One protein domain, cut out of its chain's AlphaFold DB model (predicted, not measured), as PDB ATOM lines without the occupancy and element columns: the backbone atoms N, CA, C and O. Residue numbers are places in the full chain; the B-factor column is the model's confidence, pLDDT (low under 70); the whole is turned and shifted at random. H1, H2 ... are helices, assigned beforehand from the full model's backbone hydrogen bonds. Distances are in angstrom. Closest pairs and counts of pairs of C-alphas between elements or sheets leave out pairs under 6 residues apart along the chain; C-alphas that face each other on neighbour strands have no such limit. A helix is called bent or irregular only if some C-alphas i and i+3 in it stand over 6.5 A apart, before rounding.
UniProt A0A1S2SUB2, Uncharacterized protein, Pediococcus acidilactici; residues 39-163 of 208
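AT A GLANCE: This is residues 39 to 163 of the 208 residues of an uncharacterized protein of Pediococcus acidilactici (UniProt A0A1S2SUB2). The longest helix, H2, folds back on itself as arms H2a and H2b, and these form an up-and-down bundle with H1a and H4, each running against the one before it. H2b packs on both H1a and H4, while H1b turns away beyond one end and makes much of the length. The printed part has 125 residues, all helix by class, with named helices H1, H2, H3, H4 in chain order. It is only just compact, close to loose, with a radius of gyration of the C-alphas of 16.1 A and spans of 48 by 23 by 23 A.

IN THESE COORDINATES: H2, residues 90 to 133, was assigned as one helix by its hydrogen bonds but is bent, C-alphas 109 and 112 being 9.3 A apart: H2a is residues 90 to 109, 28.8 A, and H2b residues 112 to 133, 25.3 A. H2b is irregular, C-alphas 117 and 120 being 8.6 A apart, with a kink of 78 degrees near residue 120. H1, residues 44 to 72, likewise assigned as one helix, is bent, C-alphas 56 and 59 being 7.6 A apart: H1a, residues 44 to 56, 18.9 A, starts at C-alpha 44 (-32.256, -6.636, 50.281), and H1b is residues 59 to 72, 20.1 A. H3 is residues 141 to 146, 9.4 A; H4, residues 149 to 161, 19.2 A, ends at C-alpha 161 (-43.103, -21.386, 46.156).

HOW THE PARTS SIT: H2a and H2b touch, closest at the C-alphas of Arg 107 and Tyr 115, 5.8 A, opposite ways at 24 degrees, a shallow tilt. H2b touches H1a with residues 126 to 133 alone, closest at C-alphas 55 and 133, 4.8 A, and H4 with residues 115 to 125 alone, closest at C-alphas 121 and 155, 5.7 A. H3 is close to H2b but not clearly touching, closest at C-alphas 128 and 145, 6.8 A. H1b is apart from H2a, H2b, H3 and H4. Every O i to N i+4 pair is within hydrogen-bond range in H1a, H1b and H2a; the counts are 13 of 18 in H2b, 1 of 2 in H3 and 7 of 9 in H4.

THE WHOLE: The C-alphas farthest apart, those of Arg 71 and Tyr 163, are 49.9 A apart. The printed part has no cut; the link from H1 to H2, residues 73 to 89, is long. Residues 75 to 87 and 139 to 143 have pLDDT under 70.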
ATOM      1  N   LYS A  39     -22.983 -17.140  45.028       81.81
ATOM      2  CA  LYS A  39     -22.482 -17.280  46.402       81.81
ATOM      3  C   LYS A  39     -22.612 -15.998  47.231       81.81
ATOM      4  O   LYS A  39     -22.505 -16.056  48.455       81.81
ATOM      5  N   ILE A  40     -22.835 -14.850  46.591       88.81
ATOM      6  CA  ILE A  40     -22.854 -13.539  47.242       88.81
ATOM      7  C   ILE A  40     -24.260 -13.284  47.782       88.81
ATOM      8  O   ILE A  40     -25.177 -12.997  47.020       88.81
ATOM      9  N   LYS A  41     -24.446 -13.410  49.098       92.06
ATOM     10  CA  LYS A  41     -25.747 -13.213  49.757       92.06
ATOM     11  C   LYS A  41     -25.878 -11.775  50.246       92.06
ATOM     12  O   LYS A  41     -25.406 -11.454  51.337       92.06
ATOM     13  N   ILE A  42     -26.519 -10.924  49.452       92.12
ATOM     14  CA  ILE A  42     -26.700  -9.507  49.780       92.12
ATOM     15  C   ILE A  42     -28.039  -9.299  50.487       92.12
ATOM     16  O   ILE A  42     -29.061  -9.840  50.079       92.12
ATOM     17  N   ASN A  43     -28.043  -8.504  51.559       92.69
ATOM     18  CA  ASN A  43     -29.277  -8.152  52.251       92.69
ATOM     19  C   ASN A  43     -30.130  -7.207  51.374       92.69
ATOM     20  O   ASN A  43     -29.633  -6.139  51.013       92.69
ATOM     21  N   PRO A  44     -31.409  -7.518  51.083       93.44
ATOM     22  CA  PRO A  44     -32.256  -6.636  50.281       93.44
ATOM     23  C   PRO A  44     -32.417  -5.235  50.891       93.44
ATOM     24  O   PRO A  44     -32.433  -4.257  50.157       93.44
ATOM     25  N   PHE A  45     -32.440  -5.090  52.219       95.00
ATOM     26  CA  PHE A  45     -32.517  -3.765  52.855       95.00
ATOM     27  C   PHE A  45     -31.266  -2.911  52.597       95.00
ATOM     28  O   PHE A  45     -31.349  -1.689  52.465       95.00
ATOM     29  N   PHE A  46     -30.103  -3.557  52.480       95.19
ATOM     30  CA  PHE A  46     -28.874  -2.876  52.086       95.19
ATOM     31  C   PHE A  46     -28.962  -2.393  50.634       95.19
ATOM     32  O   PHE A  46     -28.645  -1.245  50.358       95.19
ATOM     33  N   ILE A  47     -29.479  -3.216  49.717       95.25
ATOM     34  CA  ILE A  47     -29.695  -2.786  48.328       95.25
ATOM     35  C   ILE A  47     -30.708  -1.642  48.251       95.25
ATOM     36  O   ILE A  47     -30.430  -0.646  47.596       95.25
ATOM     37  N   ALA A  48     -31.833  -1.726  48.965       93.50
ATOM     38  CA  ALA A  48     -32.841  -0.666  48.982       93.50
ATOM     39  C   ALA A  48     -32.275   0.674  49.493       93.50
ATOM     40  O   ALA A  48     -32.541   1.722  48.909       93.50
ATOM     41  N   SER A  49     -31.456   0.650  50.549       93.50
ATOM     42  CA  SER A  49     -30.772   1.863  51.026       93.50
ATOM     43  C   SER A  49     -29.713   2.356  50.038       93.50
ATOM     44  O   SER A  49     -29.652   3.551  49.756       93.50
ATOM     45  N   MET A  50     -28.939   1.450  49.435       94.25
ATOM     46  CA  MET A  50     -27.965   1.793  48.400       94.25
ATOM     47  C   MET A  50     -28.628   2.435  47.178       94.25
ATOM     48  O   MET A  50     -28.077   3.381  46.630       94.25
ATOM     49  N   MET A  51     -29.829   1.997  46.788       93.12
ATOM     50  CA  MET A  51     -30.589   2.623  45.704       93.12
ATOM     51  C   MET A  51     -30.886   4.099  45.980       93.12
ATOM     52  O   MET A  51     -30.769   4.918  45.069       93.12
ATOM     53  N   ALA A  52     -31.255   4.441  47.218       90.19
ATOM     54  CA  ALA A  52     -31.514   5.822  47.615       90.19
ATOM     55  C   ALA A  52     -30.231   6.667  47.562       90.19
ATOM     56  O   ALA A  52     -30.231   7.752  46.985       90.19
ATOM     57  N   VAL A  53     -29.120   6.138  48.088       92.12
ATOM     58  CA  VAL A  53     -27.805   6.803  48.032       92.12
ATOM     59  C   VAL A  53     -27.365   7.029  46.584       92.12
ATOM     60  O   VAL A  53     -26.991   8.141  46.213       92.12
ATOM     61  N   LEU A  54     -27.462   5.992  45.749       90.94
ATOM     62  CA  LEU A  54     -27.089   6.059  44.339       90.94
ATOM     63  C   LEU A  54     -27.920   7.091  43.590       90.94
ATOM     64  O   LEU A  54     -27.348   7.868  42.834       90.94
ATOM     65  N   ASN A  55     -29.228   7.149  43.840       87.31
ATOM     66  CA  ASN A  55     -30.110   8.113  43.196       87.31
ATOM     67  C   ASN A  55     -29.727   9.566  43.520       87.31
ATOM     68  O   ASN A  55     -29.626  10.383  42.608       87.31
ATOM     69  N   VAL A  56     -29.414   9.871  44.784       88.19
ATOM     70  CA  VAL A  56     -28.935  11.208  45.191       88.19
ATOM     71  C   VAL A  56     -27.583  11.533  44.549       88.19
ATOM     72  O   VAL A  56     -27.339  12.663  44.131       88.19
ATOM     73  N   SER A  57     -26.699  10.541  44.425       87.94
ATOM     74  CA  SER A  57     -25.376  10.713  43.814       87.94
ATOM     75  C   SER A  57     -25.355  10.602  42.282       87.94
ATOM     76  O   SER A  57     -24.297  10.756  41.670       87.94
ATOM     77  N   ALA A  58     -26.498  10.347  41.640       84.75
ATOM     78  CA  ALA A  58     -26.550   9.918  40.246       84.75
ATOM     79  C   ALA A  58     -25.986  10.961  39.265       84.75
ATOM     80  O   ALA A  58     -25.315  10.595  38.301       84.75
ATOM     81  N   ALA A  59     -26.154  12.256  39.556       82.69
ATOM     82  CA  ALA A  59     -25.555  13.332  38.766       82.69
ATOM     83  C   ALA A  59     -24.013  13.285  38.777       82.69
ATOM     84  O   ALA A  59     -23.373  13.431  37.734       82.69
ATOM     85  N   TYR A  60     -23.406  13.017  39.938       86.75
ATOM     86  CA  TYR A  60     -21.953  12.862  40.059       86.75
ATOM     87  C   TYR A  60     -21.464  11.602  39.338       86.75
ATOM     88  O   TYR A  60     -20.446  11.643  38.648       86.75
ATOM     89  N   ILE A  61     -22.223  10.506  39.441       83.81
ATOM     90  CA  ILE A  61     -21.941   9.256  38.724       83.81
ATOM     91  C   ILE A  61     -21.963   9.494  37.210       83.81
ATOM     92  O   ILE A  61     -21.043   9.059  36.522       83.81
ATOM     93  N   ARG A  62     -22.947  10.238  36.686       81.88
ATOM     94  CA  ARG A  62     -23.005  10.591  35.257       81.88
ATOM     95  C   ARG A  62     -21.754  11.327  34.812       81.88
ATOM     96  O   ARG A  62     -21.136  10.932  33.830       81.88
ATOM     97  N   ASN A  63     -21.371  12.374  35.539       84.56
ATOM     98  CA  ASN A  63     -20.199  13.176  35.195       84.56
ATOM     99  C   ASN A  63     -18.924  12.325  35.179       84.56
ATOM    100  O   ASN A  63     -18.093  12.471  34.285       84.56
ATOM    101  N   PHE A  64     -18.801  11.386  36.119       84.62
ATOM    102  CA  PHE A  64     -17.696  10.434  36.147       84.62
ATOM    103  C   PHE A  64     -17.715   9.464  34.953       84.62
ATOM    104  O   PHE A  64     -16.676   9.245  34.330       84.62
ATOM    105  N   ILE A  65     -18.882   8.922  34.587       82.75
ATOM    106  CA  ILE A  65     -19.030   8.033  33.421       82.75
ATOM    107  C   ILE A  65     -18.699   8.777  32.123       82.75
ATOM    108  O   ILE A  65     -17.951   8.252  31.304       82.75
ATOM    109  N   VAL A  66     -19.194  10.007  31.948       82.25
ATOM    110  CA  VAL A  66     -18.893  10.852  30.778       82.25
ATOM    111  C   VAL A  66     -17.395  11.153  30.702       82.25
ATOM    112  O   VAL A  66     -16.788  11.044  29.634       82.25
ATOM    113  N   TYR A  67     -16.766  11.472  31.833       84.69
ATOM    114  CA  TYR A  67     -15.322  11.687  31.900       84.69
ATOM    115  C   TYR A  67     -14.522  10.437  31.490       84.69
ATOM    116  O   TYR A  67     -13.576  10.535  30.710       84.69
ATOM    117  N   LEU A  68     -14.903   9.250  31.968       82.25
ATOM    118  CA  LEU A  68     -14.248   7.999  31.573       82.25
ATOM    119  C   LEU A  68     -14.485   7.664  30.097       82.25
ATOM    120  O   LEU A  68     -13.547   7.297  29.395       82.25
ATOM    121  N   SER A  69     -15.722   7.815  29.628       81.06
ATOM    122  CA  SER A  69     -16.130   7.550  28.247       81.06
ATOM    123  C   SER A  69     -15.338   8.397  27.250       81.06
ATOM    124  O   SER A  69     -14.794   7.863  26.286       81.06
ATOM    125  N   THR A  70     -15.184   9.693  27.528       80.62
ATOM    126  CA  THR A  70     -14.394  10.613  26.692       80.62
ATOM    127  C   THR A  70     -12.893  10.319  26.725       80.62
ATOM    128  O   THR A  70     -12.215  10.498  25.720       80.62
ATOM    129  N   ARG A  71     -12.353   9.836  27.852       84.12
ATOM    130  CA  ARG A  71     -10.931   9.464  27.973       84.12
ATOM    131  C   ARG A  71     -10.577   8.139  27.301       84.12
ATOM    132  O   ARG A  71      -9.447   7.990  26.850       84.12
ATOM    133  N   LEU A  72     -11.504   7.186  27.291       81.94
ATOM    134  CA  LEU A  72     -11.296   5.839  26.750       81.94
ATOM    135  C   LEU A  72     -11.812   5.685  25.313       81.94
ATOM    136  O   LEU A  72     -11.652   4.616  24.734       81.94
ATOM    137  N   ASP A  73     -12.448   6.725  24.766       78.19
ATOM    138  CA  ASP A  73     -13.184   6.718  23.493       78.19
ATOM    139  C   ASP A  73     -14.217   5.577  23.386       78.19
ATOM    140  O   ASP A  73     -14.517   5.027  22.330       78.19
ATOM    141  N   LEU A  74     -14.774   5.199  24.538       70.12
ATOM    142  CA  LEU A  74     -15.757   4.133  24.665       70.12
ATOM    143  C   LEU A  74     -17.136   4.753  24.828       70.12
ATOM    144  O   LEU A  74     -17.389   5.432  25.821       70.12
ATOM    145  N   TYR A  75     -18.049   4.478  23.893       63.84
ATOM    146  CA  TYR A  75     -19.439   4.959  23.932       63.84
ATOM    147  C   TYR A  75     -19.583   6.494  23.986       63.84
ATOM    148  O   TYR A  75     -20.657   6.997  24.309       63.84
ATOM    149  N   SER A  76     -18.531   7.238  23.628       66.25
ATOM    150  CA  SER A  76     -18.496   8.708  23.606       66.25
ATOM    151  C   SER A  76     -19.598   9.298  22.717       66.25
ATOM    152  O   SER A  76     -20.212  10.296  23.076       66.25
ATOM    153  N   SER A  77     -19.937   8.614  21.619       67.12
ATOM    154  CA  SER A  77     -21.013   8.978  20.686       67.12
ATOM    155  C   SER A  77     -22.436   8.836  21.244       67.12
ATOM    156  O   SER A  77     -23.373   9.394  20.672       67.12
ATOM    157  N   TYR A  78     -22.622   8.091  22.340       64.19
ATOM    158  CA  TYR A  78     -23.930   7.919  22.977       64.19
ATOM    159  C   TYR A  78     -24.256   9.036  23.968       64.19
ATOM    160  O   TYR A  78     -25.435   9.260  24.225       64.19
ATOM    161  N   PHE A  79     -23.251   9.737  24.501       67.38
ATOM    162  CA  PHE A  79     -23.428  10.874  25.404       67.38
ATOM    163  C   PHE A  79     -23.494  12.179  24.594       67.38
ATOM    164  O   PHE A  79     -22.623  12.448  23.773       67.38
ATOM    165  N   GLY A  80     -24.544  12.984  24.787       65.12
ATOM    166  CA  GLY A  80     -24.830  14.182  23.980       65.12
ATOM    167  C   GLY A  80     -25.423  13.924  22.583       65.12
ATOM    168  O   GLY A  80     -25.670  14.877  21.845       65.12
ATOM    169  N   GLY A  81     -25.656  12.661  22.211       65.19
ATOM    170  CA  GLY A  81     -26.328  12.266  20.967       65.19
ATOM    171  C   GLY A  81     -27.847  12.097  21.122       65.19
ATOM    172  O   GLY A  81     -28.400  12.279  22.200       65.19
ATOM    173  N   GLN A  82     -28.529  11.648  20.060       61.09
ATOM    174  CA  GLN A  82     -29.994  11.428  20.024       61.09
ATOM    175  C   GLN A  82     -30.532  10.347  20.988       61.09
ATOM    176  O   GLN A  82     -31.733  10.074  21.007       61.09
ATOM    177  N   PHE A  83     -29.645   9.688  21.734       61.72
ATOM    178  CA  PHE A  83     -29.968   8.641  22.701       61.72
ATOM    179  C   PHE A  83     -29.734   9.070  24.165       61.72
ATOM    180  O   PHE A  83     -30.041   8.290  25.072       61.72
ATOM    181  N   ASP A  84     -29.218  10.284  24.398       64.06
ATOM    182  CA  ASP A  84     -28.972  10.901  25.715       64.06
ATOM    183  C   ASP A  84     -30.104  11.876  26.076       64.06
ATOM    184  O   ASP A  84     -29.892  13.043  26.398       64.06
ATOM    185  N   ASN A  85     -31.341  11.396  25.959       63.97
ATOM    186  CA  ASN A  85     -32.538  12.236  26.083       63.97
ATOM    187  C   ASN A  85     -33.121  12.173  27.503       63.97
ATOM    188  O   ASN A  85     -34.133  12.802  27.788       63.97
ATOM    189  N   GLY A  86     -32.544  11.336  28.376       61.41
ATOM    190  CA  GLY A  86     -33.065  11.055  29.715       61.41
ATOM    191  C   GLY A  86     -34.420  10.334  29.738       61.41
ATOM    192  O   GLY A  86     -34.919  10.022  30.816       61.41
ATOM    193  N   GLU A  87     -35.022  10.044  28.582       64.12
ATOM    194  CA  GLU A  87     -36.323   9.387  28.500       64.12
ATOM    195  C   GLU A  87     -36.218   7.900  28.859       64.12
ATOM    196  O   GLU A  87     -35.553   7.101  28.194       64.12
ATOM    197  N   TYR A  88     -36.923   7.512  29.919       70.69
ATOM    198  CA  TYR A  88     -37.093   6.125  30.333       70.69
ATOM    199  C   TYR A  88     -38.560   5.840  30.647       70.69
ATOM    200  O   TYR A  88     -39.354   6.728  30.950       70.69
ATOM    201  N   SER A  89     -38.931   4.563  30.603       72.44
ATOM    202  CA  SER A  89     -40.278   4.149  30.983       72.44
ATOM    203  C   SER A  89     -40.424   4.146  32.506       72.44
ATOM    204  O   SER A  89     -39.938   3.236  33.184       72.44
ATOM    205  N   SER A  90     -41.133   5.138  33.049       79.38
ATOM    206  CA  SER A  90     -41.479   5.201  34.478       79.38
ATOM    207  C   SER A  90     -42.227   3.949  34.945       79.38
ATOM    208  O   SER A  90     -42.029   3.488  36.066       79.38
ATOM    209  N   THR A  91     -43.023   3.337  34.062       80.50
ATOM    210  CA  THR A  91     -43.735   2.078  34.320       80.50
ATOM    211  C   THR A  91     -42.776   0.953  34.716       80.50
ATOM    212  O   THR A  91     -42.995   0.278  35.720       80.50
ATOM    213  N   TRP A  92     -41.674   0.779  33.981       80.94
ATOM    214  CA  TRP A  92     -40.669  -0.238  34.301       80.94
ATOM    215  C   TRP A  92     -39.935   0.044  35.612       80.94
ATOM    216  O   TRP A  92     -39.657  -0.885  36.370       80.94
ATOM    217  N   VAL A  93     -39.675   1.318  35.918       86.38
ATOM    218  CA  VAL A  93     -39.087   1.723  37.202       86.38
ATOM    219  C   VAL A  93     -39.985   1.311  38.366       86.38
ATOM    220  O   VAL A  93     -39.514   0.676  39.311       86.38
ATOM    221  N   TYR A  94     -41.286   1.588  38.275       88.19
ATOM    222  CA  TYR A  94     -42.242   1.188  39.307       88.19
ATOM    223  C   TYR A  94     -42.339  -0.328  39.473       88.19
ATOM    224  O   TYR A  94     -42.431  -0.798  40.605       88.19
ATOM    225  N   LEU A  95     -42.260  -1.101  38.384       88.56
ATOM    226  CA  LEU A  95     -42.259  -2.563  38.470       88.56
ATOM    227  C   LEU A  95     -41.075  -3.077  39.294       88.56
ATOM    228  O   LEU A  95     -41.260  -3.883  40.201       88.56
ATOM    229  N   VAL A  96     -39.863  -2.599  39.008       90.88
ATOM    230  CA  VAL A  96     -38.671  -3.045  39.742       90.88
ATOM    231  C   VAL A  96     -38.731  -2.618  41.204       90.88
ATOM    232  O   VAL A  96     -38.409  -3.424  42.072       90.88
ATOM    233  N   LEU A  97     -39.210  -1.408  41.502       92.38
ATOM    234  CA  LEU A  97     -39.416  -0.966  42.884       92.38
ATOM    235  C   LEU A  97     -40.449  -1.831  43.622       92.38
ATOM    236  O   LEU A  97     -40.228  -2.197  44.776       92.38
ATOM    237  N   LEU A  98     -41.547  -2.209  42.963       92.56
ATOM    238  CA  LEU A  98     -42.567  -3.088  43.534       92.56
ATOM    239  C   LEU A  98     -42.001  -4.483  43.823       92.56
ATOM    240  O   LEU A  98     -42.235  -5.030  44.902       92.56
ATOM    241  N   ILE A  99     -41.210  -5.038  42.902       93.19
ATOM    242  CA  ILE A  99     -40.518  -6.316  43.114       93.19
ATOM    243  C   ILE A  99     -39.520  -6.186  44.272       93.19
ATOM    244  O   ILE A  99     -39.478  -7.062  45.133       93.19
ATOM    245  N   MET A 100     -38.783  -5.079  44.367       95.44
ATOM    246  CA  MET A 100     -37.847  -4.840  45.464       95.44
ATOM    247  C   MET A 100     -38.563  -4.800  46.822       95.44
ATOM    248  O   MET A 100     -38.115  -5.431  47.782       95.44
ATOM    249  N   LEU A 101     -39.718  -4.130  46.901       94.62
ATOM    250  CA  LEU A 101     -40.576  -4.141  48.088       94.62
ATOM    251  C   LEU A 101     -41.038  -5.563  48.425       94.62
ATOM    252  O   LEU A 101     -40.867  -6.009  49.562       94.62
ATOM    253  N   PHE A 102     -41.556  -6.305  47.442       94.50
ATOM    254  CA  PHE A 102     -41.951  -7.706  47.608       94.50
ATOM    255  C   PHE A 102     -40.804  -8.568  48.154       94.50
ATOM    256  O   PHE A 102     -41.016  -9.396  49.043       94.50
ATOM    257  N   LEU A 103     -39.577  -8.361  47.678       94.81
ATOM    258  CA  LEU A 103     -38.398  -9.086  48.138       94.81
ATOM    259  C   LEU A 103     -37.987  -8.707  49.565       94.81
ATOM    260  O   LEU A 103     -37.628  -9.597  50.338       94.81
ATOM    261  N   CYS A 104     -38.081  -7.431  49.946       95.19
ATOM    262  CA  CYS A 104     -37.889  -6.987  51.328       95.19
ATOM    263  C   CYS A 104     -38.900  -7.654  52.275       95.19
ATOM    264  O   CYS A 104     -38.503  -8.236  53.288       95.19
ATOM    265  N   PHE A 105     -40.190  -7.658  51.921       94.12
ATOM    266  CA  PHE A 105     -41.223  -8.363  52.690       94.12
ATOM    267  C   PHE A 105     -40.959  -9.871  52.747       94.12
ATOM    268  O   PHE A 105     -41.009 -10.479  53.818       94.12
ATOM    269  N   SER A 106     -40.588 -10.471  51.615       93.56
ATOM    270  CA  SER A 106     -40.267 -11.896  51.535       93.56
ATOM    271  C   SER A 106     -39.085 -12.275  52.415       93.56
ATOM    272  O   SER A 106     -39.101 -13.333  53.046       93.56
ATOM    273  N   ARG A 107     -38.079 -11.405  52.535       94.12
ATOM    274  CA  ARG A 107     -36.932 -11.624  53.420       94.12
ATOM    275  C   ARG A 107     -37.332 -11.683  54.893       94.12
ATOM    276  O   ARG A 107     -36.721 -12.463  55.631       94.12
ATOM    277  N   ILE A 108     -38.315 -10.884  55.311       93.69
ATOM    278  CA  ILE A 108     -38.852 -10.886  56.680       93.69
ATOM    279  C   ILE A 108     -39.623 -12.185  56.931       93.69
ATOM    280  O   ILE A 108     -39.358 -12.873  57.912       93.69
ATOM    281  N   LEU A 109     -40.524 -12.557  56.019       92.94
ATOM    282  CA  LEU A 109     -41.435 -13.691  56.205       92.94
ATOM    283  C   LEU A 109     -40.763 -15.067  56.053       92.94
ATOM    284  O   LEU A 109     -41.105 -16.007  56.769       92.94
ATOM    285  N   LEU A 110     -39.816 -15.218  55.120       92.38
ATOM    286  CA  LEU A 110     -39.170 -16.506  54.822       92.38
ATOM    287  C   LEU A 110     -37.951 -16.805  55.706       92.38
ATOM    288  O   LEU A 110     -37.545 -17.966  55.819       92.38
ATOM    289  N   GLY A 111     -37.348 -15.778  56.312       91.88
ATOM    290  CA  GLY A 111     -36.071 -15.892  57.014       91.88
ATOM    291  C   GLY A 111     -34.866 -16.053  56.072       91.88
ATOM    292  O   GLY A 111     -35.000 -16.192  54.857       91.88
ATOM    293  N   LYS A 112     -33.650 -16.010  56.639       91.06
ATOM    294  CA  LYS A 112     -32.392 -15.912  55.868       91.06
ATOM    295  C   LYS A 112     -32.162 -17.129  54.975       91.06
ATOM    296  O   LYS A 112     -31.787 -16.982  53.820       91.06
ATOM    297  N   GLU A 113     -32.370 -18.323  55.518       89.44
ATOM    298  CA  GLU A 113     -31.983 -19.556  54.833       89.44
ATOM    299  C   GLU A 113     -32.855 -19.875  53.625       89.44
ATOM    300  O   GLU A 113     -32.333 -20.256  52.580       89.44
ATOM    301  N   ARG A 114     -34.175 -19.698  53.740       91.44
ATOM    302  CA  ARG A 114     -35.078 -19.968  52.617       91.44
ATOM    303  C   ARG A 114     -34.997 -18.889  51.558       91.44
ATOM    304  O   ARG A 114     -34.976 -19.232  50.387       91.44
ATOM    305  N   TYR A 115     -34.913 -17.623  51.962       92.31
ATOM    306  CA  TYR A 115     -34.881 -16.496  51.034       92.31
ATOM    307  C   TYR A 115     -33.755 -16.619  49.996       92.31
ATOM    308  O   TYR A 115     -33.994 -16.467  48.804       92.31
ATOM    309  N   TYR A 116     -32.549 -16.996  50.427       92.75
ATOM    310  CA  TYR A 116     -31.394 -17.132  49.532       92.75
ATOM    311  C   TYR A 116     -31.346 -18.453  48.744       92.75
ATOM    312  O   TYR A 116     -30.290 -18.796  48.220       92.75
ATOM    313  N   LYS A 117     -32.445 -19.215  48.638       90.00
ATOM    314  CA  LYS A 117     -32.487 -20.389  47.745       90.00
ATOM    315  C   LYS A 117     -32.411 -20.006  46.264       90.00
ATOM    316  O   LYS A 117     -31.837 -20.760  45.491       90.00
ATOM    317  N   ASN A 118     -32.906 -18.822  45.905       88.75
ATOM    318  CA  ASN A 118     -32.897 -18.296  44.535       88.75
ATOM    319  C   ASN A 118     -31.885 -17.142  44.392       88.75
ATOM    320  O   ASN A 118     -32.177 -16.110  43.793       88.75
ATOM    321  N   ASN A 119     -30.710 -17.267  45.022       89.75
ATOM    322  CA  ASN A 119     -29.787 -16.142  45.213       89.75
ATOM    323  C   ASN A 119     -29.285 -15.515  43.905       89.75
ATOM    324  O   ASN A 119     -29.132 -14.301  43.822       89.75
ATOM    325  N   ALA A 120     -29.083 -16.322  42.870       86.50
ATOM    326  CA  ALA A 120     -28.754 -15.844  41.534       86.50
ATOM    327  C   ALA A 120     -29.768 -14.840  40.974       86.50
ATOM    328  O   ALA A 120     -29.400 -13.753  40.536       86.50
ATOM    329  N   GLU A 121     -31.050 -15.202  41.023       89.88
ATOM    330  CA  GLU A 121     -32.149 -14.384  40.513       89.88
ATOM    331  C   GLU A 121     -32.302 -13.107  41.356       89.88
ATOM    332  O   GLU A 121     -32.542 -12.026  40.815       89.88
ATOM    333  N   LEU A 122     -32.078 -13.210  42.673       92.69
ATOM    334  CA  LEU A 122     -32.023 -12.056  43.574       92.69
ATOM    335  C   LEU A 122     -30.900 -11.089  43.188       92.69
ATOM    336  O   LEU A 122     -31.146  -9.893  43.069       92.69
ATOM    337  N   ASN A 123     -29.693 -11.595  42.937       91.75
ATOM    338  CA  ASN A 123     -28.553 -10.764  42.552       91.75
ATOM    339  C   ASN A 123     -28.752 -10.109  41.182       91.75
ATOM    340  O   ASN A 123     -28.430  -8.932  41.021       91.75
ATOM    341  N   MET A 124     -29.344 -10.822  40.221       90.75
ATOM    342  CA  MET A 124     -29.749 -10.241  38.937       90.75
ATOM    343  C   MET A 124     -30.732  -9.084  39.132       90.75
ATOM    344  O   MET A 124     -30.545  -8.015  38.550       90.75
ATOM    345  N   HIS A 125     -31.735  -9.250  39.998       93.12
ATOM    346  CA  HIS A 125     -32.656  -8.167  40.331       93.12
ATOM    347  C   HIS A 125     -31.965  -7.009  41.069       93.12
ATOM    348  O   HIS A 125     -32.228  -5.852  40.760       93.12
ATOM    349  N   TYR A 126     -31.034  -7.276  41.987       93.38
ATOM    350  CA  TYR A 126     -30.273  -6.219  42.662       93.38
ATOM    351  C   TYR A 126     -29.435  -5.390  41.686       93.38
ATOM    352  O   TYR A 126     -29.338  -4.173  41.841       93.38
ATOM    353  N   CYS A 127     -28.886  -6.002  40.638       90.50
ATOM    354  CA  CYS A 127     -28.249  -5.253  39.561       90.50
ATOM    355  C   CYS A 127     -29.249  -4.391  38.782       90.50
ATOM    356  O   CYS A 127     -28.950  -3.229  38.515       90.50
ATOM    357  N   ALA A 128     -30.445  -4.905  38.479       90.75
ATOM    358  CA  ALA A 128     -31.503  -4.100  37.863       90.75
ATOM    359  C   ALA A 128     -31.896  -2.895  38.739       90.75
ATOM    360  O   ALA A 128     -32.074  -1.791  38.229       90.75
ATOM    361  N   CYS A 129     -31.955  -3.077  40.060       92.62
ATOM    362  CA  CYS A 129     -32.186  -2.008  41.030       92.62
ATOM    363  C   CYS A 129     -31.107  -0.916  40.967       92.62
ATOM    364  O   CYS A 129     -31.441   0.264  40.901       92.62
ATOM    365  N   ILE A 130     -29.826  -1.297  40.931       90.06
ATOM    366  CA  ILE A 130     -28.705  -0.352  40.798       90.06
ATOM    367  C   ILE A 130     -28.803   0.429  39.483       90.06
ATOM    368  O   ILE A 130     -28.650   1.648  39.489       90.06
ATOM    369  N   ILE A 131     -29.092  -0.255  38.371       87.56
ATOM    370  CA  ILE A 131     -29.268   0.381  37.058       87.56
ATOM    371  C   ILE A 131     -30.412   1.396  37.112       87.56
ATOM    372  O   ILE A 131     -30.259   2.512  36.622       87.56
ATOM    373  N   ILE A 132     -31.532   1.048  37.753       88.56
ATOM    374  CA  ILE A 132     -32.681   1.948  37.901       88.56
ATOM    375  C   ILE A 132     -32.351   3.181  38.728       88.56
ATOM    376  O   ILE A 132     -32.798   4.274  38.390       88.56
ATOM    377  N   SER A 133     -31.531   3.053  39.765       86.50
ATOM    378  CA  SER A 133     -31.128   4.200  40.580       86.50
ATOM    379  C   SER A 133     -30.399   5.287  39.790       86.50
ATOM    380  O   SER A 133     -30.489   6.454  40.171       86.50
ATOM    381  N   ILE A 134     -29.728   4.925  38.691       84.88
ATOM    382  CA  ILE A 134     -28.985   5.845  37.815       84.88
ATOM    383  C   ILE A 134     -29.605   5.982  36.415       84.88
ATOM    384  O   ILE A 134     -29.004   6.572  35.524       84.88
ATOM    385  N   ILE A 135     -30.811   5.453  36.197       81.44
ATOM    386  CA  ILE A 135     -31.370   5.253  34.854       81.44
ATOM    387  C   ILE A 135     -31.615   6.536  34.068       81.44
ATOM    388  O   ILE A 135     -31.344   6.571  32.873       81.44
ATOM    389  N   GLY A 136     -32.060   7.601  34.740       71.62
ATOM    390  CA  GLY A 136     -32.273   8.914  34.117       71.62
ATOM    391  C   GLY A 136     -30.984   9.587  33.639       71.62
ATOM    392  O   GLY A 136     -31.035  10.645  33.025       71.62
ATOM    393  N   TYR A 137     -29.832   8.976  33.922       73.81
ATOM    394  CA  TYR A 137     -28.505   9.488  33.607       73.81
ATOM    395  C   TYR A 137     -27.731   8.585  32.635       73.81
ATOM    396  O   TYR A 137     -26.592   8.902  32.290       73.81
ATOM    397  N   LEU A 138     -28.322   7.460  32.218       72.94
ATOM    398  CA  LEU A 138     -27.736   6.526  31.261       72.94
ATOM    399  C   LEU A 138     -28.331   6.743  29.859       72.94
ATOM    400  O   LEU A 138     -29.539   6.952  29.746       72.94
ATOM    401  N   PRO A 139     -27.533   6.607  28.785       63.47
ATOM    402  CA  PRO A 139     -28.055   6.589  27.424       63.47
ATOM    403  C   PRO A 139     -28.788   5.267  27.148       63.47
ATOM    404  O   PRO A 139     -28.338   4.188  27.539       63.47
ATOM    405  N   THR A 140     -29.915   5.315  26.435       66.31
ATOM    406  CA  THR A 140     -30.769   4.143  26.101       66.31
ATOM    407  C   THR A 140     -31.265   3.272  27.283       66.31
ATOM    408  O   THR A 140     -31.236   2.036  27.217       66.31
ATOM    409  N   PRO A 141     -31.810   3.870  28.353       65.31
ATOM    410  CA  PRO A 141     -32.114   3.170  29.603       65.31
ATOM    411  C   PRO A 141     -33.159   2.048  29.485       65.31
ATOM    412  O   PRO A 141     -33.077   1.031  30.175       65.31
ATOM    413  N   GLY A 142     -34.142   2.202  28.592       65.75
ATOM    414  CA  GLY A 142     -35.238   1.239  28.451       65.75
ATOM    415  C   GLY A 142     -34.770  -0.165  28.049       65.75
ATOM    416  O   GLY A 142     -35.257  -1.153  28.595       65.75
ATOM    417  N   ARG A 143     -33.783  -0.270  27.148       68.75
ATOM    418  CA  ARG A 143     -33.288  -1.562  26.627       68.75
ATOM    419  C   ARG A 143     -32.593  -2.401  27.698       68.75
ATOM    420  O   ARG A 143     -32.730  -3.621  27.698       68.75
ATOM    421  N   LEU A 144     -31.894  -1.745  28.623       74.81
ATOM    422  CA  LEU A 144     -31.243  -2.403  29.756       74.81
ATOM    423  C   LEU A 144     -32.265  -3.059  30.688       74.81
ATOM    424  O   LEU A 144     -32.026  -4.163  31.162       74.81
ATOM    425  N   LEU A 145     -33.420  -2.424  30.915       76.06
ATOM    426  CA  LEU A 145     -34.449  -2.983  31.794       76.06
ATOM    427  C   LEU A 145     -35.164  -4.189  31.189       76.06
ATOM    428  O   LEU A 145     -35.427  -5.155  31.907       76.06
ATOM    429  N   PHE A 146     -35.414  -4.178  29.876       76.56
ATOM    430  CA  PHE A 146     -36.029  -5.320  29.192       76.56
ATOM    431  C   PHE A 146     -35.210  -6.606  29.350       76.56
ATOM    432  O   PHE A 146     -35.799  -7.682  29.466       76.56
ATOM    433  N   LEU A 147     -33.880  -6.494  29.436       80.19
ATOM    434  CA  LEU A 147     -32.976  -7.626  29.635       80.19
ATOM    435  C   LEU A 147     -33.310  -8.437  30.902       80.19
ATOM    436  O   LEU A 147     -33.145  -9.653  30.908       80.19
ATOM    437  N   PHE A 148     -33.833  -7.793  31.949       83.69
ATOM    438  CA  PHE A 148     -34.170  -8.441  33.222       83.69
ATOM    439  C   PHE A 148     -35.586  -9.031  33.267       83.69
ATOM    440  O   PHE A 148     -35.932  -9.703  34.235       83.69
ATOM    441  N   THR A 149     -36.400  -8.852  32.226       83.12
ATOM    442  CA  THR A 149     -37.773  -9.393  32.180       83.12
ATOM    443  C   THR A 149     -37.827 -10.906  32.431       83.12
ATOM    444  O   THR A 149     -38.628 -11.328  33.269       83.12
ATOM    445  N   PRO A 150     -36.969 -11.741  31.805       83.12
ATOM    446  CA  PRO A 150     -36.978 -13.184  32.051       83.12
ATOM    447  C   PRO A 150     -36.681 -13.547  33.508       83.12
ATOM    448  O   PRO A 150     -37.229 -14.522  34.013       83.12
ATOM    449  N   VAL A 151     -35.871 -12.736  34.201       87.38
ATOM    450  CA  VAL A 151     -35.552 -12.934  35.622       87.38
ATOM    451  C   VAL A 151     -36.811 -12.791  36.470       87.38
ATOM    452  O   VAL A 151     -37.004 -13.553  37.406       87.38
ATOM    453  N   TYR A 152     -37.708 -11.858  36.147       87.81
ATOM    454  CA  TYR A 152     -38.941 -11.658  36.921       87.81
ATOM    455  C   TYR A 152     -39.971 -12.759  36.698       87.81
ATOM    456  O   TYR A 152     -40.701 -13.102  37.630       87.81
ATOM    457  N   ILE A 153     -39.983 -13.351  35.501       85.81
ATOM    458  CA  ILE A 153     -40.832 -14.501  35.178       85.81
ATOM    459  C   ILE A 153     -40.490 -15.694  36.080       85.81
ATOM    460  O   ILE A 153     -41.393 -16.435  36.453       85.81
ATOM    461  N   THR A 154     -39.223 -15.870  36.469       89.19
ATOM    462  CA  THR A 154     -38.799 -16.990  37.325       89.19
ATOM    463  C   THR A 154     -38.699 -16.609  38.804       89.19
ATOM    464  O   THR A 154     -39.225 -17.325  39.658       89.19
ATOM    465  N   LEU A 155     -38.121 -15.451  39.131       91.56
ATOM    466  CA  LEU A 155     -37.843 -15.019  40.504       91.56
ATOM    467  C   LEU A 155     -39.098 -14.965  41.378       91.56
ATOM    468  O   LEU A 155     -39.085 -15.433  42.520       91.56
ATOM    469  N   ILE A 156     -40.181 -14.377  40.866       91.62
ATOM    470  CA  ILE A 156     -41.415 -14.180  41.633       91.62
ATOM    471  C   ILE A 156     -42.068 -15.528  41.980       91.62
ATOM    472  O   ILE A 156     -42.211 -15.804  43.177       91.62
ATOM    473  N   PRO A 157     -42.420 -16.408  41.017       91.12
ATOM    474  CA  PRO A 157     -43.032 -17.693  41.349       91.12
ATOM    475  C   PRO A 157     -42.103 -18.582  42.179       91.12
ATOM    476  O   PRO A 157     -42.569 -19.199  43.142       91.12
ATOM    477  N   ASN A 158     -40.794 -18.584  41.900       91.50
ATOM    478  CA  ASN A 158     -39.825 -19.342  42.693       91.50
ATOM    479  C   ASN A 158     -39.778 -18.846  44.141       91.50
ATOM    480  O   ASN A 158     -39.673 -19.654  45.061       91.50
ATOM    481  N   THR A 159     -39.886 -17.537  44.377       92.81
ATOM    482  CA  THR A 159     -39.925 -16.971  45.733       92.81
ATOM    483  C   THR A 159     -41.244 -17.291  46.437       92.81
ATOM    484  O   THR A 159     -41.238 -17.667  47.610       92.81
ATOM    485  N   ILE A 160     -42.380 -17.221  45.733       92.88
ATOM    486  CA  ILE A 160     -43.702 -17.580  46.277       92.88
ATOM    487  C   ILE A 160     -43.757 -19.071  46.659       92.88
ATOM    488  O   ILE A 160     -44.306 -19.434  47.703       92.88
ATOM    489  N   ALA A 161     -43.132 -19.951  45.876       92.50
ATOM    490  CA  ALA A 161     -43.103 -21.386  46.156       92.50
ATOM    491  C   ALA A 161     -42.439 -21.732  47.507       92.50
ATOM    492  O   ALA A 161     -42.805 -22.734  48.130       92.50
ATOM    493  N   LEU A 162     -41.524 -20.885  47.998       92.50
ATOM    494  CA  LEU A 162     -40.767 -21.086  49.242       92.50
ATOM    495  C   LEU A 162     -41.568 -20.846  50.525       92.50
ATOM    496  O   LEU A 162     -41.139 -21.268  51.607       92.50
ATOM    497  N   TYR A 163     -42.711 -20.168  50.436       91.81
ATOM    498  CA  TYR A 163     -43.584 -19.966  51.588       91.81
ATOM    499  C   TYR A 163     -44.139 -21.311  52.069       91.81
ATOM    500  O   TYR A 163     -44.351 -22.232  51.288       91.81
TER     501      TYR A 163